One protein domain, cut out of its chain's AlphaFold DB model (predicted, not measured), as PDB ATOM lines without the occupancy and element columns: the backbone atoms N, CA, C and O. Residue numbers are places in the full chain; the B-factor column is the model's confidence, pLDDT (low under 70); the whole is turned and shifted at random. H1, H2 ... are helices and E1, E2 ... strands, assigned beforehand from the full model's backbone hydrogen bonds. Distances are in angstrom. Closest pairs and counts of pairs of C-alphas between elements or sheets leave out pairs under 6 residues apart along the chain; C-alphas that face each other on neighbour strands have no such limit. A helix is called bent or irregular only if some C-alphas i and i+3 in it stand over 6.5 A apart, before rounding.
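What this domain is: This is residues 9 to 204 of the 204 residues of the protein "Type II toxin-antitoxin system death-on-curing family toxin" of Nitrosopumilus sp. H13 (UniProt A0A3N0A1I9). A body of packed helices has H3 and H4 side by side in its middle, H6 crossing H3 on one side and H1 crossing H4 on the other; a helical hairpin of H7b and H8 reaches out from this body as an arm. H2 folds back along H3, the long H9 runs along H4, and the tiny antiparallel sheet E1 - E2 lies near one end of H4. The printed part has 196 residues, mostly helix, in the order H1 H2 H3 H4 E1 H5 H6 E2 H7 H8 H9. It is compact, with a radius of gyration of the C-alphas of 17.6 A and spans of 56 by 39 by 35 A.

How they stand to each other: H1, residues 9 to 22, touches residues 72 to 77 of H4, residues 70 to 84, at a steep tilt of 54 degrees; the closest C-alphas are those of His 15 and Thr 73, 5.3 A. H2, residues 32 to 44, and H3, residues 49 to 62, form a helical hairpin at a shallow tilt of 22 degrees, closest at C-alphas 41 and 52, 6.4 A. H3, the hub, touches four helices. H3 and H4 form a second hairpin at 17 degrees, closest at C-alphas 61 and 71, 4.8 A. E1, residues 87 to 89, and E2, residues 128 to 130, are antiparallel, with N 88 and O 129 within hydrogen-bond range at 2.8 A. H5, residues 95 to 103, touches H3, with C-alphas 62 and 103 closest at 5.3 A. H6, residues 110 to 127, touches H3 at a steep tilt of 60 degrees, with C-alphas 50 and 121 closest at 5.0 A. H7, residues 134 to 157, was assigned as one helix by its hydrogen bonds but is bent: C-alphas 144 and 147 are 6.9 A apart. Its arms H7a, residues 134 to 144, and H7b, residues 147 to 157, stand at 36 degrees, only just steep. H7b and H8, residues 161 to 172, form a hairpin, closest at C-alphas 152 and 164, 5.3 A. H9, residues 181 to 202, touches H5 with residues 183 to 187; C-alphas 96 and 183 are closest at 6.8 A. In each helix and arm, every O i to N i+4 pair is within hydrogen-bond range.

Where its parts are: H1 begins at C-alpha 9 (127.234, 137.215, 241.626). H4 is 20.9 A long and H6 25.4 A. H9 measures 31.7 A and ends at C-alpha 202 (148.384, 134.598, 216.515).

The domain as a whole: The C-alphas of Phe 43 and His 159, the two farthest apart, are 57.0 A apart. The printed part has no cut and no long link. Its mean pLDDT is 84.7; 27 residues are under 70, among them 167 to 181 and 201 to 204.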
ATOM      1  N   ASP A   9     127.649 136.128 242.522       95.44
ATOM      2  CA  ASP A   9     127.234 137.215 241.626       95.44
ATOM      3  C   ASP A   9     127.787 137.085 240.206       95.44
ATOM      4  O   ASP A   9     127.105 137.420 239.237       95.44
ATOM      5  N   LYS A  10     129.026 136.604 240.044       96.00
ATOM      6  CA  LYS A  10     129.588 136.362 238.708       96.00
ATOM      7  C   LYS A  10     128.845 135.232 238.007       96.00
ATOM      8  O   LYS A  10     128.543 135.371 236.827       96.00
ATOM      9  N   ILE A  11     128.511 134.161 238.723       97.25
ATOM     10  CA  ILE A  11     127.721 133.049 238.179       97.25
ATOM     11  C   ILE A  11     126.310 133.524 237.819       97.25
ATOM     12  O   ILE A  11     125.814 133.189 236.748       97.25
ATOM     13  N   PHE A  12     125.691 134.368 238.645       97.75
ATOM     14  CA  PHE A  12     124.381 134.954 238.353       97.75
ATOM     15  C   PHE A  12     124.422 135.838 237.103       97.75
ATOM     16  O   PHE A  12     123.585 135.684 236.224       97.75
ATOM     17  N   ARG A  13     125.454 136.674 236.939       97.19
ATOM     18  CA  ARG A  13     125.642 137.471 235.712       97.19
ATOM     19  C   ARG A  13     125.890 136.610 234.475       97.19
ATOM     20  O   ARG A  13     125.424 136.944 233.387       97.19
ATOM     21  N   ILE A  14     126.635 135.512 234.624       97.00
ATOM     22  CA  ILE A  14     126.812 134.521 233.555       97.00
ATOM     23  C   ILE A  14     125.454 133.913 233.191       97.00
ATOM     24  O   ILE A  14     125.148 133.784 232.007       97.00
ATOM     25  N   HIS A  15     124.628 133.585 234.183       97.88
ATOM     26  CA  HIS A  15     123.288 133.064 233.959       97.88
ATOM     27  C   HIS A  15     122.385 134.081 233.247       97.88
ATOM     28  O   HIS A  15     121.783 133.741 232.232       97.88
ATOM     29  N   ASP A  16     122.369 135.342 233.681       97.56
ATOM     30  CA  ASP A  16     121.610 136.417 233.026       97.56
ATOM     31  C   ASP A  16     122.014 136.581 231.553       97.56
ATOM     32  O   ASP A  16     121.171 136.772 230.671       97.56
ATOM     33  N   PHE A  17     123.314 136.460 231.259       96.06
ATOM     34  CA  PHE A  17     123.813 136.436 229.887       96.06
ATOM     35  C   PHE A  17     123.265 135.239 229.099       96.06
ATOM     36  O   PHE A  17     122.832 135.420 227.960       96.06
ATOM     37  N   VAL A  18     123.258 134.034 229.682       95.19
ATOM     38  CA  VAL A  18     122.695 132.823 229.055       95.19
ATOM     39  C   VAL A  18     121.205 133.010 228.766       95.19
ATOM     40  O   VAL A  18     120.782 132.781 227.634       95.19
ATOM     41  N   VAL A  19     120.433 133.483 229.745       95.81
ATOM     42  CA  VAL A  19     118.991 133.749 229.623       95.81
ATOM     43  C   VAL A  19     118.718 134.715 228.478       95.81
ATOM     44  O   VAL A  19     117.968 134.399 227.553       95.81
ATOM     45  N   LYS A  20     119.385 135.873 228.485       95.62
ATOM     46  CA  LYS A  20     119.182 136.908 227.467       95.62
ATOM     47  C   LYS A  20     119.598 136.440 226.075       95.62
ATOM     48  O   LYS A  20     118.916 136.753 225.101       95.62
ATOM     49  N   LYS A  21     120.730 135.743 225.971       92.44
ATOM     50  CA  LYS A  21     121.289 135.334 224.682       92.44
ATOM     51  C   LYS A  21     120.452 134.243 224.020       92.44
ATOM     52  O   LYS A  21     120.127 134.379 222.847       92.44
ATOM     53  N   TYR A  22     120.105 133.199 224.768       88.31
ATOM     54  CA  TYR A  22     119.422 132.020 224.229       88.31
ATOM     55  C   TYR A  22     117.902 132.061 224.417       88.31
ATOM     56  O   TYR A  22     117.234 131.087 224.100       88.31
ATOM     57  N   LYS A  23     117.359 133.181 224.921       91.44
ATOM     58  CA  LYS A  23     115.915 133.425 225.096       91.44
ATOM     59  C   LYS A  23     115.199 132.286 225.828       91.44
ATOM     60  O   LYS A  23     114.114 131.872 225.435       91.44
ATOM     61  N   ILE A  24     115.841 131.784 226.875       92.44
ATOM     62  CA  ILE A  24     115.296 130.734 227.735       92.44
ATOM     63  C   ILE A  24     114.648 131.328 228.979       92.44
ATOM     64  O   ILE A  24     114.852 132.505 229.284       92.44
ATOM     65  N   ASP A  25     113.926 130.496 229.723       92.94
ATOM     66  CA  ASP A  25     113.327 130.905 230.987       92.94
ATOM     67  C   ASP A  25     114.414 131.252 232.012       92.94
ATOM     68  O   ASP A  25     115.285 130.449 232.355       92.94
ATOM     69  N   GLY A  26     114.367 132.495 232.484       93.38
ATOM     70  CA  GLY A  26     115.229 132.976 233.552       93.38
ATOM     71  C   GLY A  26     114.627 132.725 234.927       93.38
ATOM     72  O   GLY A  26     113.418 132.566 235.086       93.38
ATOM     73  N   GLY A  27     115.481 132.756 235.945       93.81
ATOM     74  CA  GLY A  27     115.058 132.681 237.337       93.81
ATOM     75  C   GLY A  27     115.853 131.667 238.143       93.81
ATOM     76  O   GLY A  27     116.720 130.956 237.637       93.81
ATOM     77  N   PHE A  28     115.535 131.611 239.429       96.44
ATOM     78  CA  PHE A  28     116.228 130.781 240.403       96.44
ATOM     79  C   PHE A  28     115.252 129.782 241.005       96.44
ATOM     80  O   PHE A  28     114.198 130.184 241.491       96.44
ATOM     81  N   ASN A  29     115.643 128.512 241.045       94.81
ATOM     82  CA  ASN A  29     114.998 127.540 241.923       94.81
ATOM     83  C   ASN A  29     115.478 127.762 243.360       94.81
ATOM     84  O   ASN A  29     114.681 127.825 244.290       94.81
ATOM     85  N   ASN A  30     116.795 127.921 243.536       94.44
ATOM     86  CA  ASN A  30     117.406 128.228 244.823       94.44
ATOM     87  C   ASN A  30     118.771 128.914 244.636       94.44
ATOM     88  O   ASN A  30     119.729 128.301 244.166       94.44
ATOM     89  N   LYS A  31     118.874 130.186 245.045       93.44
ATOM     90  CA  LYS A  31     120.137 130.948 245.012       93.44
ATOM     91  C   LYS A  31     121.194 130.387 245.960       93.44
ATOM     92  O   LYS A  31     122.364 130.321 245.582       93.44
ATOM     93  N   GLY A  32     120.770 129.927 247.139       95.81
ATOM     94  CA  GLY A  32     121.655 129.381 248.167       95.81
ATOM     95  C   GLY A  32     122.421 128.149 247.688       95.81
ATOM     96  O   GLY A  32     123.539 127.918 248.123       95.81
ATOM     97  N   THR A  33     121.890 127.411 246.707       95.25
ATOM     98  CA  THR A  33     122.601 126.293 246.070       95.25
ATOM     99  C   THR A  33     123.938 126.724 245.461       95.25
ATOM    100  O   THR A  33     124.928 126.008 245.593       95.25
ATOM    101  N   VAL A  34     123.996 127.890 244.802       96.62
ATOM    102  CA  VAL A  34     125.246 128.400 244.212       96.62
ATOM    103  C   VAL A  34     126.214 128.833 245.308       96.62
ATOM    104  O   VAL A  34     127.395 128.509 245.237       96.62
ATOM    105  N   GLU A  35     125.715 129.527 246.327       95.12
ATOM    106  CA  GLU A  35     126.514 129.997 247.463       95.12
ATOM    107  C   GLU A  35     127.147 128.819 248.211       95.12
ATOM    108  O   GLU A  35     128.372 128.728 248.288       95.12
ATOM    109  N   SER A  36     126.336 127.846 248.633       95.38
ATOM    110  CA  SER A  36     126.802 126.645 249.329       95.38
ATOM    111  C   SER A  36     127.762 125.802 248.486       95.38
ATOM    112  O   SER A  36     128.703 125.218 249.025       95.38
ATOM    113  N   LEU A  37     127.565 125.732 247.164       95.06
ATOM    114  CA  LEU A  37     128.495 125.037 246.273       95.06
ATOM    115  C   LEU A  37     129.868 125.717 246.264       95.06
ATOM    116  O   LEU A  37     130.885 125.035 246.397       95.06
ATOM    117  N   LEU A  38     129.916 127.043 246.108       94.62
ATOM    118  CA  LEU A  38     131.188 127.765 246.085       94.62
ATOM    119  C   LEU A  38     131.879 127.726 247.447       94.62
ATOM    120  O   LEU A  38     133.084 127.501 247.485       94.62
ATOM    121  N   GLU A  39     131.139 127.864 248.547       93.44
ATOM    122  CA  GLU A  39     131.680 127.704 249.902       93.44
ATOM    123  C   GLU A  39     132.282 126.311 250.103       93.44
ATOM    124  O   GLU A  39     133.409 126.190 250.579       93.44
ATOM    125  N   LYS A  40     131.584 125.252 249.668       92.38
ATOM    126  CA  LYS A  40     132.097 123.877 249.722       92.38
ATOM    127  C   LYS A  40     133.392 123.725 248.926       92.38
ATOM    128  O   LYS A  40     134.333 123.104 249.416       92.38
ATOM    129  N   ILE A  41     133.458 124.265 247.708       92.50
ATOM    130  CA  ILE A  41     134.666 124.173 246.873       92.50
ATOM    131  C   ILE A  41     135.814 124.982 247.486       92.50
ATOM    132  O   ILE A  41     136.941 124.504 247.489       92.50
ATOM    133  N   GLN A  42     135.542 126.164 248.042       90.50
ATOM    134  CA  GLN A  42     136.546 126.977 248.737       90.50
ATOM    135  C   GLN A  42     137.047 126.313 250.020       90.50
ATOM    136  O   GLN A  42     138.226 126.406 250.334       90.50
ATOM    137  N   PHE A  43     136.174 125.624 250.755       89.50
ATOM    138  CA  PHE A  43     136.564 124.880 251.948       89.50
ATOM    139  C   PHE A  43     137.442 123.669 251.611       89.50
ATOM    140  O   PHE A  43     138.406 123.388 252.318       89.50
ATOM    141  N   LEU A  44     137.115 122.949 250.533       88.69
ATOM    142  CA  LEU A  44     137.879 121.781 250.086       88.69
ATOM    143  C   LEU A  44     139.147 122.133 249.296       88.69
ATOM    144  O   LEU A  44     140.012 121.268 249.195       88.69
ATOM    145  N   GLU A  45     139.193 123.334 248.704       81.31
ATOM    146  CA  GLU A  45     140.165 123.872 247.737       81.31
ATOM    147  C   GLU A  45     141.346 122.931 247.448       81.31
ATOM    148  O   GLU A  45     142.377 122.950 248.118       81.31
ATOM    149  N   TYR A  46     141.189 122.082 246.429       87.19
ATOM    150  CA  TYR A  46     142.243 121.156 246.024       87.19
ATOM    151  C   TYR A  46     143.354 121.894 245.265       87.19
ATOM    152  O   TYR A  46     143.068 122.765 244.444       87.19
ATOM    153  N   ASP A  47     144.606 121.452 245.417       87.44
ATOM    154  CA  ASP A  47     145.739 121.942 244.607       87.44
ATOM    155  C   ASP A  47     145.578 121.643 243.101       87.44
ATOM    156  O   ASP A  47     146.240 122.236 242.245       87.44
ATOM    157  N   ASP A  48     144.689 120.708 242.755       91.94
ATOM    158  CA  ASP A  48     144.339 120.394 241.375       91.94
ATOM    159  C   ASP A  48     143.217 121.313 240.873       91.94
ATOM    160  O   ASP A  48     142.027 121.103 241.144       91.94
ATOM    161  N   VAL A  49     143.605 122.293 240.052       93.56
ATOM    162  CA  VAL A  49     142.692 123.208 239.353       93.56
ATOM    163  C   VAL A  49     141.558 122.467 238.639       93.56
ATOM    164  O   VAL A  49     140.417 122.927 238.674       93.56
ATOM    165  N   TYR A  50     141.826 121.306 238.036       95.75
ATOM    166  CA  TYR A  50     140.816 120.544 237.309       95.75
ATOM    167  C   TYR A  50     139.847 119.839 238.248       95.75
ATOM    168  O   TYR A  50     138.684 119.684 237.888       95.75
ATOM    169  N   LYS A  51     140.276 119.456 239.454       95.50
ATOM    170  CA  LYS A  51     139.383 118.860 240.455       95.50
ATOM    171  C   LYS A  51     138.391 119.889 241.001       95.50
ATOM    172  O   LYS A  51     137.198 119.607 241.056       95.50
ATOM    173  N   ASN A  52     138.851 121.102 241.300       94.75
ATOM    174  CA  ASN A  52     137.965 122.207 241.691       94.75
ATOM    175  C   ASN A  52     137.010 122.604 240.552       94.75
ATOM    176  O   ASN A  52     135.816 122.791 240.774       94.75
ATOM    177  N   GLY A  53     137.512 122.671 239.313       96.25
ATOM    178  CA  GLY A  53     136.672 122.915 238.136       96.25
ATOM    179  C   GLY A  53     135.641 121.805 237.909       96.25
ATOM    180  O   GLY A  53     134.503 122.079 237.538       96.25
ATOM    181  N   ALA A  54     136.009 120.553 238.180       96.62
ATOM    182  CA  ALA A  54     135.101 119.421 238.073       96.62
ATOM    183  C   ALA A  54     133.948 119.499 239.077       96.62
ATOM    184  O   ALA A  54     132.805 119.288 238.681       96.62
ATOM    185  N   LEU A  55     134.228 119.865 240.333       95.25
ATOM    186  CA  LEU A  55     133.197 120.103 241.351       95.25
ATOM    187  C   LEU A  55     132.251 121.240 240.959       95.25
ATOM    188  O   LEU A  55     131.045 121.132 241.149       95.25
ATOM    189  N   LEU A  56     132.790 122.315 240.377       96.44
ATOM    190  CA  LEU A  56     131.986 123.437 239.898       96.44
ATOM    191  C   LEU A  56     131.038 123.014 238.766       96.44
ATOM    192  O   LEU A  56     129.855 123.356 238.796       96.44
ATOM    193  N   LEU A  57     131.550 122.280 237.771       96.56
ATOM    194  CA  LEU A  57     130.744 121.812 236.643       96.56
ATOM    195  C   LEU A  57     129.669 120.821 237.096       96.56
ATOM    196  O   LEU A  57     128.521 120.949 236.682       96.56
ATOM    197  N   GLU A  58     130.047 119.852 237.928       95.06
ATOM    198  CA  GLU A  58     129.145 118.837 238.476       95.06
ATOM    199  C   GLU A  58     128.010 119.491 239.271       95.06
ATOM    200  O   GLU A  58     126.841 119.328 238.913       95.06
ATOM    201  N   GLY A  59     128.349 120.323 240.259       93.88
ATOM    202  CA  GLY A  59     127.371 120.933 241.150       93.88
ATOM    203  C   GLY A  59     126.404 121.869 240.423       93.88
ATOM    204  O   GLY A  59     125.195 121.770 240.608       93.88
ATOM    205  N   LEU A  60     126.894 122.747 239.541       95.12
ATOM    206  CA  LEU A  60     126.008 123.654 238.796       95.12
ATOM    207  C   LEU A  60     125.139 122.923 237.765       95.12
ATOM    208  O   LEU A  60     124.032 123.377 237.477       95.12
ATOM    209  N   ALA A  61     125.621 121.818 237.191       92.88
ATOM    210  CA  ALA A  61     124.853 121.053 236.213       92.88
ATOM    211  C   ALA A  61     123.754 120.194 236.859       92.88
ATOM    212  O   ALA A  61     122.706 120.029 236.235       92.88
ATOM    213  N   ARG A  62     123.986 119.666 238.071       91.50
ATOM    214  CA  ARG A  62     123.100 118.693 238.741       91.50
ATOM    215  C   ARG A  62     122.239 119.259 239.863       91.50
ATOM    216  O   ARG A  62     121.159 118.740 240.105       91.50
ATOM    217  N   LEU A  63     122.675 120.310 240.558       91.25
ATOM    218  CA  LEU A  63     121.906 120.866 241.684       91.25
ATOM    219  C   LEU A  63     120.777 121.812 241.242       91.25
ATOM    220  O   LEU A  63     120.076 122.364 242.086       91.25
ATOM    221  N   HIS A  64     120.625 122.023 239.931       90.75
ATOM    222  CA  HIS A  64     119.572 122.826 239.305       90.75
ATOM    223  C   HIS A  64     119.256 124.169 240.006       90.75
ATOM    224  O   HIS A  64     118.085 124.451 240.274       90.75
ATOM    225  N   PRO A  65     120.258 125.024 240.308       95.31
ATOM    226  CA  PRO A  65     120.023 126.312 240.972       95.31
ATOM    227  C   PRO A  65     119.117 127.266 240.175       95.31
ATOM    228  O   PRO A  65     118.463 128.128 240.769       95.31
ATOM    229  N   PHE A  66     119.061 127.108 238.851       97.12
ATOM    230  CA  PHE A  66     118.293 127.944 237.928       97.12
ATOM    231  C   PHE A  66     117.109 127.191 237.319       97.12
ATOM    232  O   PHE A  66     117.150 125.962 237.202       97.12
ATOM    233  N   VAL A  67     116.093 127.941 236.886       95.62
ATOM    234  CA  VAL A  67     114.886 127.399 236.232       95.62
ATOM    235  C   VAL A  67     115.248 126.654 234.939       95.62
ATOM    236  O   VAL A  67     114.920 125.480 234.796       95.62
ATOM    237  N   ASP A  68     116.017 127.286 234.050       93.81
ATOM    238  CA  ASP A  68     116.670 126.657 232.894       93.81
ATOM    239  C   ASP A  68     118.136 127.136 232.810       93.81
ATOM    240  O   ASP A  68     118.620 127.897 233.640       93.81
ATOM    241  N   GLY A  69     118.924 126.654 231.854       93.19
ATOM    242  CA  GLY A  69     120.263 127.158 231.568       93.19
ATOM    243  C   GLY A  69     121.357 126.619 232.486       93.19
ATOM    244  O   GLY A  69     122.503 127.041 232.339       93.19
ATOM    245  N   ASN A  70     121.058 125.665 233.374       94.88
ATOM    246  CA  ASN A  70     122.009 125.089 234.338       94.88
ATOM    247  C   ASN A  70     123.300 124.592 233.664       94.88
ATOM    248  O   ASN A  70     124.384 125.090 233.953       94.88
ATOM    249  N   LYS A  71     123.190 123.702 232.667       93.19
ATOM    250  CA  LYS A  71     124.343 123.154 231.920       93.19
ATOM    251  C   LYS A  71     125.192 124.242 231.234       93.19
ATOM    252  O   LYS A  71     126.419 124.183 231.261       93.19
ATOM    253  N   ARG A  72     124.542 125.245 230.628       94.00
ATOM    254  CA  ARG A  72     125.198 126.357 229.909       94.00
ATOM    255  C   ARG A  72     125.925 127.287 230.882       94.00
ATOM    256  O   ARG A  72     127.086 127.631 230.671       94.00
ATOM    257  N   THR A  73     125.262 127.623 231.985       96.50
ATOM    258  CA  THR A  73     125.819 128.438 233.071       96.50
ATOM    259  C   THR A  73     126.991 127.726 233.741       96.50
ATOM    260  O   THR A  73     128.024 128.350 233.984       96.50
ATOM    261  N   ALA A  74     126.877 126.415 233.967       96.38
ATOM    262  CA  ALA A  74     127.938 125.583 234.521       96.38
ATOM    263  C   ALA A  74     129.187 125.591 233.629       96.38
ATOM    264  O   ALA A  74     130.289 125.842 234.117       96.38
ATOM    265  N   LEU A  75     129.022 125.402 232.313       95.56
ATOM    266  CA  LEU A  75     130.149 125.398 231.381       95.56
ATOM    267  C   LEU A  75     130.835 126.768 231.280       95.56
ATOM    268  O   LEU A  75     132.062 126.833 231.331       95.56
ATOM    269  N   LEU A  76     130.072 127.860 231.177       95.75
ATOM    270  CA  LEU A  76     130.648 129.210 231.122       95.75
ATOM    271  C   LEU A  76     131.353 129.585 232.434       95.75
ATOM    272  O   LEU A  76     132.430 130.180 232.405       95.75
ATOM    273  N   SER A  77     130.786 129.204 233.582       96.75
ATOM    274  CA  SER A  77     131.406 129.429 234.897       96.75
ATOM    275  C   SER A  77     132.703 128.636 235.047       96.75
ATOM    276  O   SER A  77     133.703 129.167 235.525       96.75
ATOM    277  N   LEU A  78     132.724 127.391 234.562       96.62
ATOM    278  CA  LEU A  78     133.927 126.567 234.484       96.62
ATOM    279  C   LEU A  78     134.996 127.195 233.578       96.62
ATOM    280  O   LEU A  78     136.160 127.253 233.967       96.62
ATOM    281  N   GLN A  79     134.627 127.670 232.385       94.44
ATOM    282  CA  GLN A  79     135.565 128.351 231.488       94.44
ATOM    283  C   GLN A  79     136.156 129.597 232.146       94.44
ATOM    284  O   GLN A  79     137.369 129.789 232.100       94.44
ATOM    285  N   GLN A  80     135.322 130.410 232.797       94.38
ATOM    286  CA  GLN A  80     135.770 131.585 233.541       94.38
ATOM    287  C   GLN A  80     136.773 131.200 234.635       94.38
ATOM    288  O   GLN A  80     137.846 131.796 234.714       94.38
ATOM    289  N   TYR A  81     136.456 130.179 235.433       95.19
ATOM    290  CA  TYR A  81     137.327 129.673 236.491       95.19
ATOM    291  C   TYR A  81     138.672 129.154 235.954       95.19
ATOM    292  O   TYR A  81     139.730 129.510 236.475       95.19
ATOM    293  N   LEU A  82     138.666 128.343 234.892       94.31
ATOM    294  CA  LEU A  82     139.900 127.816 234.303       94.31
ATOM    295  C   LEU A  82     140.757 128.929 233.696       94.31
ATOM    296  O   LEU A  82     141.963 128.959 233.940       94.31
ATOM    297  N   ASN A  83     140.139 129.879 232.987       91.38
ATOM    298  CA  ASN A  83     140.837 131.024 232.406       91.38
ATOM    299  C   ASN A  83     141.498 131.875 233.495       91.38
ATOM    300  O   ASN A  83     142.665 132.235 233.365       91.38
ATOM    301  N   GLN A  84     140.792 132.135 234.600       91.25
ATOM    302  CA  GLN A  84     141.359 132.823 235.764       91.25
ATOM    303  C   GLN A  84     142.557 132.071 236.342       91.25
ATOM    304  O   GLN A  84     143.490 132.699 236.813       91.25
ATOM    305  N   ASN A  85     142.592 130.744 236.253       91.38
ATOM    306  CA  ASN A  85     143.732 129.945 236.700       91.38
ATOM    307  C   ASN A  85     144.799 129.717 235.611       91.38
ATOM    308  O   ASN A  85     145.734 128.943 235.815       91.38
ATOM    309  N   GLY A  86     144.708 130.390 234.458       91.44
ATOM    310  CA  GLY A  86     145.686 130.293 233.368       91.44
ATOM    311  C   GLY A  86     145.552 129.027 232.516       91.44
ATOM    312  O   GLY A  86     146.533 128.581 231.912       91.44
ATOM    313  N   HIS A  87     144.359 128.431 232.471       93.12
ATOM    314  CA  HIS A  87     144.031 127.253 231.670       93.12
ATOM    315  C   HIS A  87     142.948 127.578 230.638       93.12
ATOM    316  O   HIS A  87     141.835 127.947 230.985       93.12
ATOM    317  N   LEU A  88     143.259 127.365 229.361       92.12
ATOM    318  CA  LEU A  88     142.308 127.474 228.257       92.12
ATOM    319  C   LEU A  88     141.617 126.133 228.056       92.12
ATOM    320  O   LEU A  88     142.282 125.151 227.719       92.12
ATOM    321  N   LEU A  89     140.300 126.102 228.236       93.69
ATOM    322  CA  LEU A  89     139.464 124.943 227.927       93.69
ATOM    323  C   LEU A  89     139.044 124.972 226.456       93.69
ATOM    324  O   LEU A  89     138.478 125.959 226.003       93.69
ATOM    325  N   PHE A  90     139.244 123.880 225.733       91.00
ATOM    326  CA  PHE A  90     138.769 123.662 224.370       91.00
ATOM    327  C   PHE A  90     137.539 122.755 224.399       91.00
ATOM    328  O   PHE A  90     137.526 121.737 225.082       91.00
ATOM    329  N   LEU A  91     136.497 123.108 223.655       88.75
ATOM    330  CA  LEU A  91     135.224 122.400 223.651       88.75
ATOM    331  C   LEU A  91     135.068 121.613 222.349       88.75
ATOM    332  O   LEU A  91     134.655 122.189 221.345       88.75
ATOM    333  N   PRO A  92     135.365 120.304 222.306       84.25
ATOM    334  CA  PRO A  92     135.007 119.490 221.146       84.25
ATOM    335  C   PRO A  92     133.479 119.431 220.983       84.25
ATOM    336  O   PRO A  92     132.757 119.588 221.967       84.25
ATOM    337  N   LEU A  93     132.958 119.116 219.791       76.12
ATOM    338  CA  LEU A  93     131.500 118.971 219.611       76.12
ATOM    339  C   LEU A  93     130.883 117.917 220.542       76.12
ATOM    340  O   LEU A  93     129.761 118.087 221.004       76.12
ATOM    341  N   SER A  94     131.648 116.888 220.920       81.06
ATOM    342  CA  SER A  94     131.228 115.889 221.911       81.06
ATOM    343  C   SER A  94     130.979 116.449 223.323       81.06
ATOM    344  O   SER A  94     130.577 115.699 224.211       81.06
ATOM    345  N   THR A  95     131.255 117.735 223.570       86.62
ATOM    346  CA  THR A  95     130.953 118.411 224.844       86.62
ATOM    347  C   THR A  95     129.468 118.324 225.179       86.62
ATOM    348  O   THR A  95     129.130 118.127 226.341       86.62
ATOM    349  N   THR A  96     128.583 118.406 224.182       81.62
ATOM    350  CA  THR A  96     127.129 118.304 224.385       81.62
ATOM    351  C   THR A  96     126.759 116.981 225.056       81.62
ATOM    352  O   THR A  96     126.195 116.977 226.148       81.62
ATOM    353  N   ALA A  97     127.173 115.857 224.466       81.00
ATOM    354  CA  ALA A  97     126.939 114.520 225.004       81.00
ATOM    355  C   ALA A  97     127.539 114.353 226.409       81.00
ATOM    356  O   ALA A  97     126.924 113.750 227.286       81.00
ATOM    357  N   PHE A  98     128.718 114.934 226.645       87.00
ATOM    358  CA  PHE A  98     129.358 114.897 227.956       87.00
ATOM    359  C   PHE A  98     128.551 115.653 229.023       87.00
ATOM    360  O   PHE A  98     128.311 115.116 230.101       87.00
ATOM    361  N   LEU A  99     128.057 116.856 228.714       87.38
ATOM    362  CA  LEU A  99     127.208 117.633 229.627       87.38
ATOM    363  C   LEU A  99     125.867 116.951 229.903       87.38
ATOM    364  O   LEU A  99     125.385 116.990 231.035       87.38
ATOM    365  N   HIS A 100     125.271 116.311 228.895       85.00
ATOM    366  CA  HIS A 100     124.060 115.512 229.085       85.00
ATOM    367  C   HIS A 100     124.315 114.323 230.013       85.00
ATOM    368  O   HIS A 100     123.529 114.108 230.928       85.00
ATOM    369  N   LYS A 101     125.437 113.613 229.847       87.44
ATOM    370  CA  LYS A 101     125.823 112.515 230.744       87.44
ATOM    371  C   LYS A 101     125.968 112.981 232.199       87.44
ATOM    372  O   LYS A 101     125.475 112.305 233.096       87.44
ATOM    373  N   ILE A 102     126.622 114.121 232.433       88.44
ATOM    374  CA  ILE A 102     126.787 114.682 233.787       88.44
ATOM    375  C   ILE A 102     125.418 114.963 234.414       88.44
ATOM    376  O   ILE A 102     125.168 114.539 235.538       88.44
ATOM    377  N   ALA A 103     124.534 115.641 233.677       84.75
ATOM    378  CA  ALA A 103     123.208 116.015 234.165       84.75
ATOM    379  C   ALA A 103     122.263 114.813 234.354       84.75
ATOM    380  O   ALA A 103     121.431 114.837 235.248       84.75
ATOM    381  N   ALA A 104     122.398 113.763 233.538       83.56
ATOM    382  CA  ALA A 104     121.572 112.555 233.605       83.56
ATOM    383  C   ALA A 104     122.027 111.549 234.676       83.56
ATOM    384  O   ALA A 104     121.438 110.482 234.809       83.56
ATOM    385  N   THR A 105     123.104 111.832 235.410       79.06
ATOM    386  CA  THR A 105     123.553 110.939 236.480       79.06
ATOM    387  C   THR A 105     122.674 111.179 237.714       79.06
ATOM    388  O   THR A 105     122.866 112.159 238.427       79.06
ATOM    389  N   GLU A 106     121.695 110.301 237.944       66.38
ATOM    390  CA  GLU A 106     120.659 110.454 238.986       66.38
ATOM    391  C   GLU A 106     121.157 110.112 240.403       66.38
ATOM    392  O   GLU A 106     120.672 110.659 241.398       66.38
ATOM    393  N   GLU A 107     122.159 109.235 240.510       71.81
ATOM    394  CA  GLU A 107     122.722 108.798 241.789       71.81
ATOM    395  C   GLU A 107     123.588 109.910 242.403       71.81
ATOM    396  O   GLU A 107     124.582 110.359 241.821       71.81
ATOM    397  N   ASN A 108     123.164 110.397 243.573       68.88
ATOM    398  CA  ASN A 108     123.806 111.464 244.352       68.88
ATOM    399  C   ASN A 108     124.572 110.922 245.571       68.88
ATOM    400  O   ASN A 108     124.869 111.678 246.500       68.88
ATOM    401  N   ASP A 109     124.872 109.624 245.620       83.75
ATOM    402  CA  ASP A 109     125.700 109.104 246.701       83.75
ATOM    403  C   ASP A 109     127.151 109.618 246.575       83.75
ATOM    404  O   ASP A 109     127.607 110.005 245.485       83.75
ATOM    405  N   PRO A 110     127.896 109.661 247.693       82.81
ATOM    406  CA  PRO A 110     129.251 110.198 247.702       82.81
ATOM    407  C   PRO A 110     130.217 109.486 246.745       82.81
ATOM    408  O   PRO A 110     131.066 110.151 246.152       82.81
ATOM    409  N   GLU A 111     130.087 108.168 246.564       85.31
ATOM    410  CA  GLU A 111     131.015 107.369 245.756       85.31
ATOM    411  C   GLU A 111     130.833 107.653 244.261       85.31
ATOM    412  O   GLU A 111     131.800 107.949 243.547       85.31
ATOM    413  N   ASN A 112     129.588 107.656 243.782       85.50
ATOM    414  CA  ASN A 112     129.286 108.012 242.397       85.50
ATOM    415  C   ASN A 112     129.612 109.474 242.091       85.50
ATOM    416  O   ASN A 112     130.139 109.774 241.015       85.50
ATOM    417  N   THR A 113     129.373 110.378 243.044       86.62
ATOM    418  CA  THR A 113     129.747 111.792 242.907       86.62
ATOM    419  C   THR A 113     131.262 111.938 242.762       86.62
ATOM    420  O   THR A 113     131.737 112.616 241.849       86.62
ATOM    421  N   GLU A 114     132.052 111.258 243.598       89.81
ATOM    422  CA  GLU A 114     133.515 111.285 243.500       89.81
ATOM    423  C   GLU A 114     134.012 110.717 242.164       89.81
ATOM    424  O   GLU A 114     134.881 111.308 241.506       89.81
ATOM    425  N   LYS A 115     133.432 109.602 241.712       91.62
ATOM    426  CA  LYS A 115     133.747 108.993 240.414       91.62
ATOM    427  C   LYS A 115     133.435 109.936 239.252       91.62
ATOM    428  O   LYS A 115     134.256 110.061 238.340       91.62
ATOM    429  N   LEU A 116     132.294 110.622 239.294       92.19
ATOM    430  CA  LEU A 116     131.897 111.597 238.282       92.19
ATOM    431  C   LEU A 116     132.842 112.804 238.267       92.19
ATOM    432  O   LEU A 116     133.341 113.177 237.206       92.19
ATOM    433  N   VAL A 117     133.170 113.364 239.433       94.25
ATOM    434  CA  VAL A 117     134.142 114.463 239.564       94.25
ATOM    435  C   VAL A 117     135.505 114.053 239.002       94.25
ATOM    436  O   VAL A 117     136.141 114.830 238.286       94.25
ATOM    437  N   LYS A 118     135.950 112.816 239.248       95.31
ATOM    438  CA  LYS A 118     137.190 112.279 238.667       95.31
ATOM    439  C   LYS A 118     137.114 112.173 237.144       95.31
ATOM    440  O   LYS A 118     138.073 112.544 236.464       95.31
ATOM    441  N   GLU A 119     135.996 111.698 236.596       95.06
ATOM    442  CA  GLU A 119     135.781 111.634 235.147       95.06
ATOM    443  C   GLU A 119     135.828 113.031 234.512       95.06
ATOM    444  O   GLU A 119     136.533 113.239 233.518       95.06
ATOM    445  N   ILE A 120     135.150 114.006 235.122       96.75
ATOM    446  CA  ILE A 120     135.176 115.403 234.687       96.75
ATOM    447  C   ILE A 120     136.595 115.961 234.764       96.75
ATOM    448  O   ILE A 120     137.063 116.533 233.785       96.75
ATOM    449  N   GLY A 121     137.329 115.743 235.856       96.88
ATOM    450  CA  GLY A 121     138.714 116.205 235.990       96.88
ATOM    451  C   GLY A 121     139.633 115.662 234.887       96.88
ATOM    452  O   GLY A 121     140.419 116.411 234.299       96.88
ATOM    453  N   ILE A 122     139.490 114.381 234.530       96.19
ATOM    454  CA  ILE A 122     140.219 113.770 233.405       96.19
ATOM    455  C   ILE A 122     139.816 114.425 232.080       96.19
ATOM    456  O   ILE A 122     140.684 114.746 231.261       96.19
ATOM    457  N   TRP A 123     138.519 114.648 231.862       95.50
ATOM    458  CA  TRP A 123     138.033 115.336 230.669       95.50
ATOM    459  C   TRP A 123     138.603 116.754 230.571       95.50
ATOM    460  O   TRP A 123     139.130 117.115 229.519       95.50
ATOM    461  N   LEU A 124     138.606 117.525 231.660       96.56
ATOM    462  CA  LEU A 124     139.174 118.875 231.696       96.56
ATOM    463  C   LEU A 124     140.668 118.862 231.389       96.56
ATOM    464  O   LEU A 124     141.121 119.642 230.556       96.56
ATOM    465  N   LYS A 125     141.428 117.937 231.978       94.56
ATOM    466  CA  LYS A 125     142.868 117.795 231.718       94.56
ATOM    467  C   LYS A 125     143.177 117.475 230.252       94.56
ATOM    468  O   LYS A 125     144.177 117.953 229.716       94.56
ATOM    469  N   ASN A 126     142.330 116.680 229.602       93.19
ATOM    470  CA  ASN A 126     142.495 116.314 228.194       93.19
ATOM    471  C   ASN A 126     142.084 117.433 227.237       93.19
ATOM    472  O   ASN A 126     142.663 117.553 226.159       93.19
ATOM    473  N   ASN A 127     141.111 118.245 227.642       93.62
ATOM    474  CA  ASN A 127     140.539 119.306 226.824       93.62
ATOM    475  C   ASN A 127     141.067 120.699 227.191       93.62
ATOM    476  O   ASN A 127     140.638 121.673 226.591       93.62
ATOM    477  N   SER A 128     142.026 120.817 228.113       93.81
ATOM    478  CA  SER A 128     142.593 122.108 228.513       93.81
ATOM    479  C   SER A 128     144.094 122.207 228.273       93.81
ATOM    480  O   SER A 128     144.838 121.220 228.291       93.81
ATOM    481  N   VAL A 129     144.565 123.439 228.095       92.12
ATOM    482  CA  VAL A 129     145.984 123.772 227.949       92.12
ATOM    483  C   VAL A 129     146.319 124.964 228.827       92.12
ATOM    484  O   VAL A 129     145.621 125.970 228.802       92.12
ATOM    485  N   THR A 130     147.417 124.885 229.574       89.12
ATOM    486  CA  THR A 130     147.963 126.059 230.266       89.12
ATOM    487  C   THR A 130     148.349 127.124 229.245       89.12
ATOM    488  O   THR A 130     149.064 126.809 228.293       89.12
ATOM    489  N   GLU A 131     147.973 128.383 229.461       77.12
ATOM    490  CA  GLU A 131     148.216 129.494 228.522       77.12
ATOM    491  C   GLU A 131     149.682 129.644 228.095       77.12
ATOM    492  O   GLU A 131     149.978 130.050 226.973       77.12
ATOM    493  N   LYS A 132     150.614 129.233 228.958       79.81
ATOM    494  CA  LYS A 132     152.058 129.218 228.682       79.81
ATOM    495  C   LYS A 132     152.453 128.280 227.529       79.81
ATOM    496  O   LYS A 132     153.511 128.454 226.933       79.81
ATOM    497  N   LYS A 133     151.638 127.272 227.195       85.81
ATOM    498  CA  LYS A 133     151.931 126.247 226.175       85.81
ATOM    499  C   LYS A 133     151.289 126.585 224.821       85.81
ATOM    500  O   LYS A 133     150.468 125.811 224.323       85.81
ATOM    501  N   LYS A 134     151.706 127.699 224.200       80.31
ATOM    502  CA  LYS A 134     151.158 128.203 222.918       80.31
ATOM    503  C   LYS A 134     151.067 127.129 221.818       80.31
ATOM    504  O   LYS A 134     150.000 126.940 221.252       80.31
ATOM    505  N   LEU A 135     152.131 126.350 221.581       82.69
ATOM    506  CA  LEU A 135     152.143 125.291 220.552       82.69
ATOM    507  C   LEU A 135     151.095 124.192 220.789       82.69
ATOM    508  O   LEU A 135     150.474 123.707 219.846       82.69
ATOM    509  N   ARG A 136     150.874 123.793 222.048       84.12
ATOM    510  CA  ARG A 136     149.853 122.789 222.378       84.12
ATOM    511  C   ARG A 136     148.448 123.368 222.215       84.12
ATOM    512  O   ARG A 136     147.576 122.665 221.715       84.12
ATOM    513  N   ALA A 137     148.245 124.625 222.612       84.81
ATOM    514  CA  ALA A 137     146.979 125.329 222.419       84.81
ATOM    515  C   ALA A 137     146.643 125.443 220.923       84.81
ATOM    516  O   ALA A 137     145.529 125.116 220.527       84.81
ATOM    517  N   LEU A 138     147.633 125.779 220.091       84.88
ATOM    518  CA  LEU A 138     147.518 125.788 218.634       84.88
ATOM    519  C   LEU A 138     147.172 124.398 218.078       84.88
ATOM    520  O   LEU A 138     146.230 124.243 217.310       84.88
ATOM    521  N   GLY A 139     147.880 123.352 218.513       84.75
ATOM    522  CA  GLY A 139     147.586 121.980 218.091       84.75
ATOM    523  C   GLY A 139     146.153 121.547 218.425       84.75
ATOM    524  O   GLY A 139     145.482 120.945 217.588       84.75
ATOM    525  N   MET A 140     145.659 121.888 219.619       84.62
ATOM    526  CA  MET A 140     144.281 121.596 220.028       84.62
ATOM    527  C   MET A 140     143.254 122.427 219.262       84.62
ATOM    528  O   MET A 140     142.254 121.870 218.817       84.62
ATOM    529  N   PHE A 141     143.534 123.711 219.027       85.25
ATOM    530  CA  PHE A 141     142.730 124.580 218.171       85.25
ATOM    531  C   PHE A 141     142.528 123.960 216.781       85.25
ATOM    532  O   PHE A 141     141.397 123.753 216.339       85.25
ATOM    533  N   TYR A 142     143.619 123.565 216.121       85.12
ATOM    534  CA  TYR A 142     143.543 122.934 214.807       85.12
ATOM    535  C   TYR A 142     142.809 121.593 214.860       85.12
ATOM    536  O   TYR A 142     141.950 121.329 214.018       85.12
ATOM    537  N   ALA A 143     143.133 120.739 215.832       84.31
ATOM    538  CA  ALA A 143     142.532 119.415 215.955       84.31
ATOM    539  C   ALA A 143     141.020 119.473 216.200       84.31
ATOM    540  O   ALA A 143     140.290 118.627 215.683       84.31
ATOM    541  N   TYR A 144     140.551 120.442 216.991       83.31
ATOM    542  CA  TYR A 144     139.146 120.521 217.374       83.31
ATOM    543  C   TYR A 144     138.332 121.408 216.452       83.31
ATOM    544  O   TYR A 144     137.182 121.071 216.249       83.31
ATOM    545  N   TYR A 145     138.870 122.466 215.850       82.00
ATOM    546  CA  TYR A 145     138.032 123.426 215.113       82.00
ATOM    547  C   TYR A 145     138.320 123.487 213.611       82.00
ATOM    548  O   TYR A 145     137.419 123.781 212.828       82.00
ATOM    549  N   VAL A 146     139.546 123.164 213.183       81.56
ATOM    550  CA  VAL A 146     139.986 123.397 211.794       81.56
ATOM    551  C   VAL A 146     140.054 122.110 210.972       81.56
ATOM    552  O   VAL A 146     139.522 122.037 209.866       81.56
ATOM    553  N   TRP A 147     140.716 121.070 211.476       81.75
ATOM    554  CA  TRP A 147     140.862 119.807 210.749       81.75
ATOM    555  C   TRP A 147     139.536 119.086 210.497       81.75
ATOM    556  O   TRP A 147     139.344 118.629 209.372       81.75
ATOM    557  N   PRO A 148     138.600 118.994 211.458       77.69
ATOM    558  CA  PRO A 148     137.328 118.310 211.236       77.69
ATOM    559  C   PRO A 148     136.534 118.923 210.078       77.69
ATOM    560  O   PRO A 148     136.124 118.199 209.174       77.69
ATOM    561  N   THR A 149     136.396 120.251 210.041       73.00
ATOM    562  CA  THR A 149     135.695 120.962 208.961       73.00
ATOM    563  C   THR A 149     136.409 120.799 207.622       73.00
ATOM    564  O   THR A 149     135.772 120.429 206.634       73.00
ATOM    565  N   LYS A 150     137.738 120.980 207.576       79.06
ATOM    566  CA  LYS A 150     138.526 120.777 206.346       79.06
ATOM    567  C   LYS A 150     138.408 119.351 205.807       79.06
ATOM    568  O   LYS A 150     138.237 119.177 204.602       79.06
ATOM    569  N   LEU A 151     138.457 118.341 206.677       75.12
ATOM    570  CA  LEU A 151     138.332 116.934 206.290       75.12
ATOM    571  C   LEU A 151     136.924 116.613 205.776       75.12
ATOM    572  O   LEU A 151     136.803 115.966 204.738       75.12
ATOM    573  N   ILE A 152     135.868 117.089 206.442       69.94
ATOM    574  CA  ILE A 152     134.481 116.881 205.991       69.94
ATOM    575  C   ILE A 152     134.276 117.475 204.592       69.94
ATOM    576  O   ILE A 152     133.783 116.782 203.701       69.94
ATOM    577  N   VAL A 153     134.707 118.721 204.371       71.94
ATOM    578  CA  VAL A 153     134.593 119.388 203.063       71.94
ATOM    579  C   VAL A 153     135.416 118.660 201.999       71.94
ATOM    580  O   VAL A 153     134.927 118.434 200.894       71.94
ATOM    581  N   PHE A 154     136.643 118.252 202.324       74.69
ATOM    582  CA  PHE A 154     137.508 117.517 201.403       74.69
ATOM    583  C   PHE A 154     136.887 116.180 200.972       74.69
ATOM    584  O   PHE A 154     136.726 115.942 199.777       74.69
ATOM    585  N   PHE A 155     136.469 115.337 201.924       70.38
ATOM    586  CA  PHE A 155     135.886 114.021 201.631       70.38
ATOM    587  C   PHE A 155     134.501 114.098 200.972       70.38
ATOM    588  O   PHE A 155     134.140 113.201 200.208       70.38
ATOM    589  N   SER A 156     133.752 115.178 201.214       65.56
ATOM    590  CA  SER A 156     132.514 115.482 200.488       65.56
ATOM    591  C   SER A 156     132.783 115.774 199.007       65.56
ATOM    592  O   SER A 156     132.090 115.234 198.145       65.56
ATOM    593  N   ARG A 157     133.833 116.550 198.694       72.75
ATOM    594  CA  ARG A 157     134.203 116.919 197.315       72.75
ATOM    595  C   ARG A 157     134.722 115.754 196.475       72.75
ATOM    596  O   ARG A 157     134.498 115.744 195.274       72.75
ATOM    597  N   ILE A 158     135.392 114.776 197.086       81.31
ATOM    598  CA  ILE A 158     135.913 113.590 196.378       81.31
ATOM    599  C   ILE A 158     134.926 112.408 196.359       81.31
ATOM    600  O   ILE A 158     135.329 111.279 196.096       81.31
ATOM    601  N   HIS A 159     133.642 112.650 196.658       71.06
ATOM    602  CA  HIS A 159     132.567 111.648 196.650       71.06
ATOM    603  C   HIS A 159     132.853 110.386 197.495       71.06
ATOM    604  O   HIS A 159     132.469 109.276 197.122       71.06
ATOM    605  N   LEU A 160     133.455 110.544 198.684       75.44
ATOM    606  CA  LEU A 160     133.631 109.467 199.675       75.44
ATOM    607  C   LEU A 160     132.721 109.669 200.906       75.44
ATOM    608  O   LEU A 160     133.208 109.861 202.028       75.44
ATOM    609  N   PRO A 161     131.384 109.587 200.751       67.88
ATOM    610  CA  PRO A 161     130.431 109.925 201.810       67.88
ATOM    611  C   PRO A 161     130.525 108.996 203.027       67.88
ATOM    612  O   PRO A 161     130.278 109.430 204.148       67.88
ATOM    613  N   LYS A 162     130.949 107.736 202.847       71.06
ATOM    614  CA  LYS A 162     131.167 106.795 203.962       71.06
ATOM    615  C   LYS A 162     132.306 107.244 204.885       71.06
ATOM    616  O   LYS A 162     132.193 107.108 206.099       71.06
ATOM    617  N   VAL A 163     133.379 107.807 204.322       68.62
ATOM    618  CA  VAL A 163     134.529 108.312 205.090       68.62
ATOM    619  C   VAL A 163     134.163 109.617 205.789       68.62
ATOM    620  O   VAL A 163     134.403 109.749 206.988       68.62
ATOM    621  N   ALA A 164     133.502 110.540 205.082       63.00
ATOM    622  CA  ALA A 164     132.974 111.766 205.679       63.00
ATOM    623  C   ALA A 164     132.009 111.459 206.840       63.00
ATOM    624  O   ALA A 164     132.164 112.008 207.926       63.00
ATOM    625  N   GLY A 165     131.080 110.514 206.650       65.56
ATOM    626  CA  GLY A 165     130.147 110.065 207.685       65.56
ATOM    627  C   GLY A 165     130.830 109.388 208.877       65.56
ATOM    628  O   GLY A 165     130.450 109.632 210.020       65.56
ATOM    629  N   PHE A 166     131.878 108.588 208.651       70.94
ATOM    630  CA  PHE A 166     132.680 108.004 209.734       70.94
ATOM    631  C   PHE A 166     133.412 109.076 210.552       70.94
ATOM    632  O   PHE A 166     133.391 109.028 211.783       70.94
ATOM    633  N   ILE A 167     134.021 110.062 209.884       66.62
ATOM    634  CA  ILE A 167     134.672 111.207 210.539       66.62
ATOM    635  C   ILE A 167     133.642 111.989 211.353       66.62
ATOM    636  O   ILE A 167     133.896 112.264 212.523       66.62
ATOM    637  N   LEU A 168     132.464 112.261 210.783       65.62
ATOM    638  CA  LEU A 168     131.367 112.940 211.470       65.62
ATOM    639  C   LEU A 168     130.942 112.173 212.728       65.62
ATOM    640  O   LEU A 168     130.907 112.739 213.814       65.62
ATOM    641  N   LYS A 169     130.702 110.862 212.612       67.88
ATOM    642  CA  LYS A 169     130.294 110.004 213.734       67.88
ATOM    643  C   LYS A 169     131.353 109.953 214.836       67.88
ATOM    644  O   LYS A 169     131.014 110.003 216.017       67.88
ATOM    645  N   LYS A 170     132.632 109.869 214.463       69.19
ATOM    646  CA  LYS A 170     133.762 109.878 215.404       69.19
ATOM    647  C   LYS A 170     133.915 111.233 216.095       69.19
ATOM    648  O   LYS A 170     134.222 111.271 217.282       69.19
ATOM    649  N   TYR A 171     133.705 112.321 215.362       66.44
ATOM    650  CA  TYR A 171     133.834 113.688 215.855       66.44
ATOM    651  C   TYR A 171     132.650 114.103 216.747       66.44
ATOM    652  O   TYR A 171     132.844 114.772 217.759       66.44
ATOM    653  N   LEU A 172     131.447 113.618 216.435       63.09
ATOM    654  CA  LEU A 172     130.229 113.841 217.216       63.09
ATOM    655  C   LEU A 172     130.076 112.869 218.400       63.09
ATOM    656  O   LEU A 172     129.325 113.165 219.319       63.09
ATOM    657  N   LYS A 173     130.799 111.733 218.417       62.06
ATOM    658  CA  LYS A 173     130.693 110.672 219.443       62.06
ATOM    659  C   LYS A 173     129.225 110.289 219.776       62.06
ATOM    660  O   LYS A 173     128.852 110.278 220.942       62.06
ATOM    661  N   HIS A 174     128.475 109.857 218.751       52.12
ATOM    662  CA  HIS A 174     127.105 109.274 218.749       52.12
ATOM    663  C   HIS A 174     125.879 110.200 218.537       52.12
ATOM    664  O   HIS A 174     126.033 111.397 218.341       52.12
ATOM    665  N   ASN A 175     124.705 109.554 218.369       46.53
ATOM    666  CA  ASN A 175     123.495 109.963 217.635       46.53
ATOM    667  C   ASN A 175     123.084 111.432 217.809       46.53
ATOM    668  O   ASN A 175     122.753 111.884 218.895       46.53
ATOM    669  N   VAL A 176     123.000 112.130 216.676       48.03
ATOM    670  CA  VAL A 176     122.557 113.529 216.557       48.03
ATOM    671  C   VAL A 176     121.093 113.727 217.002       48.03
ATOM    672  O   VAL A 176     120.670 114.859 217.184       48.03
ATOM    673  N   SER A 177     120.329 112.646 217.211       43.16
ATOM    674  CA  SER A 177     118.886 112.677 217.497       43.16
ATOM    675  C   SER A 177     118.500 113.181 218.887       43.16
ATOM    676  O   SER A 177     117.353 113.572 219.061       43.16
ATOM    677  N   ASP A 178     119.427 113.193 219.849       48.97
ATOM    678  CA  ASP A 178     119.132 113.563 221.247       48.97
ATOM    679  C   ASP A 178     119.781 114.905 221.635       48.97
ATOM    680  O   ASP A 178     119.866 115.271 222.811       48.97
ATOM    681  N   LEU A 179     120.305 115.628 220.642       55.28
ATOM    682  CA  LEU A 179     120.999 116.886 220.850       55.28
ATOM    683  C   LEU A 179     119.985 118.032 220.867       55.28
ATOM    684  O   LEU A 179     119.452 118.419 219.834       55.28
ATOM    685  N   ASP A 180     119.755 118.579 222.058       67.81
ATOM    686  CA  ASP A 180     119.035 119.836 222.272       67.81
ATOM    687  C   ASP A 180     119.622 120.934 221.365       67.81
ATOM    688  O   ASP A 180     120.786 121.325 221.524       67.81
ATOM    689  N   GLU A 181     118.833 121.406 220.393       68.31
ATOM    690  CA  GLU A 181     119.244 122.388 219.381       68.31
ATOM    691  C   GLU A 181     119.832 123.653 220.025       68.31
ATOM    692  O   GLU A 181     120.855 124.170 219.566       68.31
ATOM    693  N   ASN A 182     119.282 124.077 221.167       75.00
ATOM    694  CA  ASN A 182     119.759 125.248 221.907       75.00
ATOM    695  C   ASN A 182     121.144 125.018 222.530       75.00
ATOM    696  O   ASN A 182     121.945 125.945 222.682       75.00
ATOM    697  N   MET A 183     121.449 123.779 222.924       77.75
ATOM    698  CA  MET A 183     122.768 123.407 223.434       77.75
ATOM    699  C   MET A 183     123.793 123.324 222.298       77.75
ATOM    700  O   MET A 183     124.950 123.701 222.497       77.75
ATOM    701  N   ILE A 184     123.389 122.862 221.111       73.25
ATOM    702  CA  ILE A 184     124.255 122.869 219.923       73.25
ATOM    703  C   ILE A 184     124.634 124.303 219.563       73.25
ATOM    704  O   ILE A 184     125.826 124.591 219.451       73.25
ATOM    705  N   GLU A 185     123.649 125.195 219.438       77.56
ATOM    706  CA  GLU A 185     123.879 126.614 219.145       77.56
ATOM    707  C   GLU A 185     124.846 127.231 220.163       77.56
ATOM    708  O   GLU A 185     125.851 127.837 219.792       77.56
ATOM    709  N   PHE A 186     124.625 126.976 221.456       82.06
ATOM    710  CA  PHE A 186     125.513 127.433 222.522       82.06
ATOM    711  C   PHE A 186     126.962 126.945 222.362       82.06
ATOM    712  O   PHE A 186     127.903 127.730 222.538       82.06
ATOM    713  N   ILE A 187     127.171 125.662 222.052       80.19
ATOM    714  CA  ILE A 187     128.522 125.122 221.849       80.19
ATOM    715  C   ILE A 187     129.157 125.732 220.602       80.19
ATOM    716  O   ILE A 187     130.314 126.140 220.679       80.19
ATOM    717  N   MET A 188     128.423 125.856 219.497       79.19
ATOM    718  CA  MET A 188     128.926 126.473 218.265       79.19
ATOM    719  C   MET A 188     129.353 127.923 218.492       79.19
ATOM    720  O   MET A 188     130.462 128.303 218.120       79.19
ATOM    721  N   ASP A 189     128.534 128.706 219.186       81.69
ATOM    722  CA  ASP A 189     128.851 130.086 219.544       81.69
ATOM    723  C   ASP A 189     130.077 130.191 220.450       81.69
ATOM    724  O   ASP A 189     130.892 131.109 220.327       81.69
ATOM    725  N   THR A 190     130.213 129.254 221.387       81.50
ATOM    726  CA  THR A 190     131.366 129.219 222.287       81.50
ATOM    727  C   THR A 190     132.632 128.836 221.527       81.50
ATOM    728  O   THR A 190     133.674 129.455 221.735       81.50
ATOM    729  N   GLN A 191     132.549 127.871 220.608       82.94
ATOM    730  CA  GLN A 191     133.654 127.518 219.721       82.94
ATOM    731  C   GLN A 191     134.054 128.705 218.844       82.94
ATOM    732  O   GLN A 191     135.239 129.011 218.776       82.94
ATOM    733  N   LEU A 192     133.100 129.411 218.230       80.00
ATOM    734  CA  LEU A 192     133.381 130.565 217.370       80.00
ATOM    735  C   LEU A 192     134.155 131.653 218.119       80.00
ATOM    736  O   LEU A 192     135.217 132.070 217.665       80.00
ATOM    737  N   LYS A 193     133.705 132.021 219.322       83.19
ATOM    738  CA  LYS A 193     134.422 132.980 220.180       83.19
ATOM    739  C   LYS A 193     135.832 132.521 220.538       83.19
ATOM    740  O   LYS A 193     136.745 133.335 220.641       83.19
ATOM    741  N   GLN A 194     136.028 131.218 220.748       81.38
ATOM    742  CA  GLN A 194     137.363 130.670 220.976       81.38
ATOM    743  C   GLN A 194     138.233 130.751 219.725       81.38
ATOM    744  O   GLN A 194     139.429 130.999 219.850       81.38
ATOM    745  N   MET A 195     137.653 130.575 218.537       78.56
ATOM    746  CA  MET A 195     138.385 130.755 217.287       78.56
ATOM    747  C   MET A 195     138.814 132.205 217.088       78.56
ATOM    748  O   MET A 195     139.986 132.442 216.810       78.56
ATOM    749  N   GLU A 196     137.914 133.161 217.314       82.38
ATOM    750  CA  GLU A 196     138.215 134.599 217.263       82.38
ATOM    751  C   GLU A 196     139.324 134.972 218.257       82.38
ATOM    752  O   GLU A 196     140.309 135.613 217.896       82.38
ATOM    753  N   PHE A 197     139.221 134.498 219.503       80.69
ATOM    754  CA  PHE A 197     140.238 134.729 220.530       80.69
ATOM    755  C   PHE A 197     141.613 134.161 220.153       80.69
ATOM    756  O   PHE A 197     142.635 134.803 220.396       80.69
ATOM    757  N   MET A 198     141.654 132.957 219.578       78.50
ATOM    758  CA  MET A 198     142.910 132.325 219.167       78.50
ATOM    759  C   MET A 198     143.524 133.012 217.945       78.50
ATOM    760  O   MET A 198     144.737 133.193 217.934       78.50
ATOM    761  N   ALA A 199     142.710 133.454 216.979       75.75
ATOM    762  CA  ALA A 199     143.176 134.221 215.824       75.75
ATOM    763  C   ALA A 199     143.849 135.533 216.260       75.75
ATOM    764  O   ALA A 199     144.977 135.811 215.869       75.75
ATOM    765  N   HIS A 200     143.233 136.276 217.186       75.44
ATOM    766  CA  HIS A 200     143.842 137.492 217.734       75.44
ATOM    767  C   HIS A 200     145.154 137.245 218.502       75.44
ATOM    768  O   HIS A 200     145.999 138.133 218.543       75.44
ATOM    769  N   LYS A 201     145.342 136.060 219.106       67.19
ATOM    770  CA  LYS A 201     146.601 135.673 219.777       67.19
ATOM    771  C   LYS A 201     147.709 135.236 218.807       67.19
ATOM    772  O   LYS A 201     148.859 135.159 219.240       67.19
ATOM    773  N   GLU A 202     147.387 134.885 217.561       58.97
ATOM    774  CA  GLU A 202     148.384 134.598 216.515       58.97
ATOM    775  C   GLU A 202     148.973 135.888 215.927       58.97
ATOM    776  O   GLU A 202     150.157 135.906 215.591       58.97
ATOM    777  N   ASP A 203     148.182 136.964 215.880       56.31
ATOM    778  CA  ASP A 203     148.577 138.270 215.330       56.31
ATOM    779  C   ASP A 203     149.374 139.160 216.317       56.31
ATOM    780  O   ASP A 203     149.862 140.225 215.929       56.31
ATOM    781  N   SER A 204     149.500 138.746 217.587       51.03
ATOM    782  CA  SER A 204     150.138 139.489 218.696       51.03
ATOM    783  C   SER A 204     151.435 138.852 219.201       51.03
ATOM    784  O   SER A 204     152.421 139.591 219.401       51.03
TER     785      SER A 204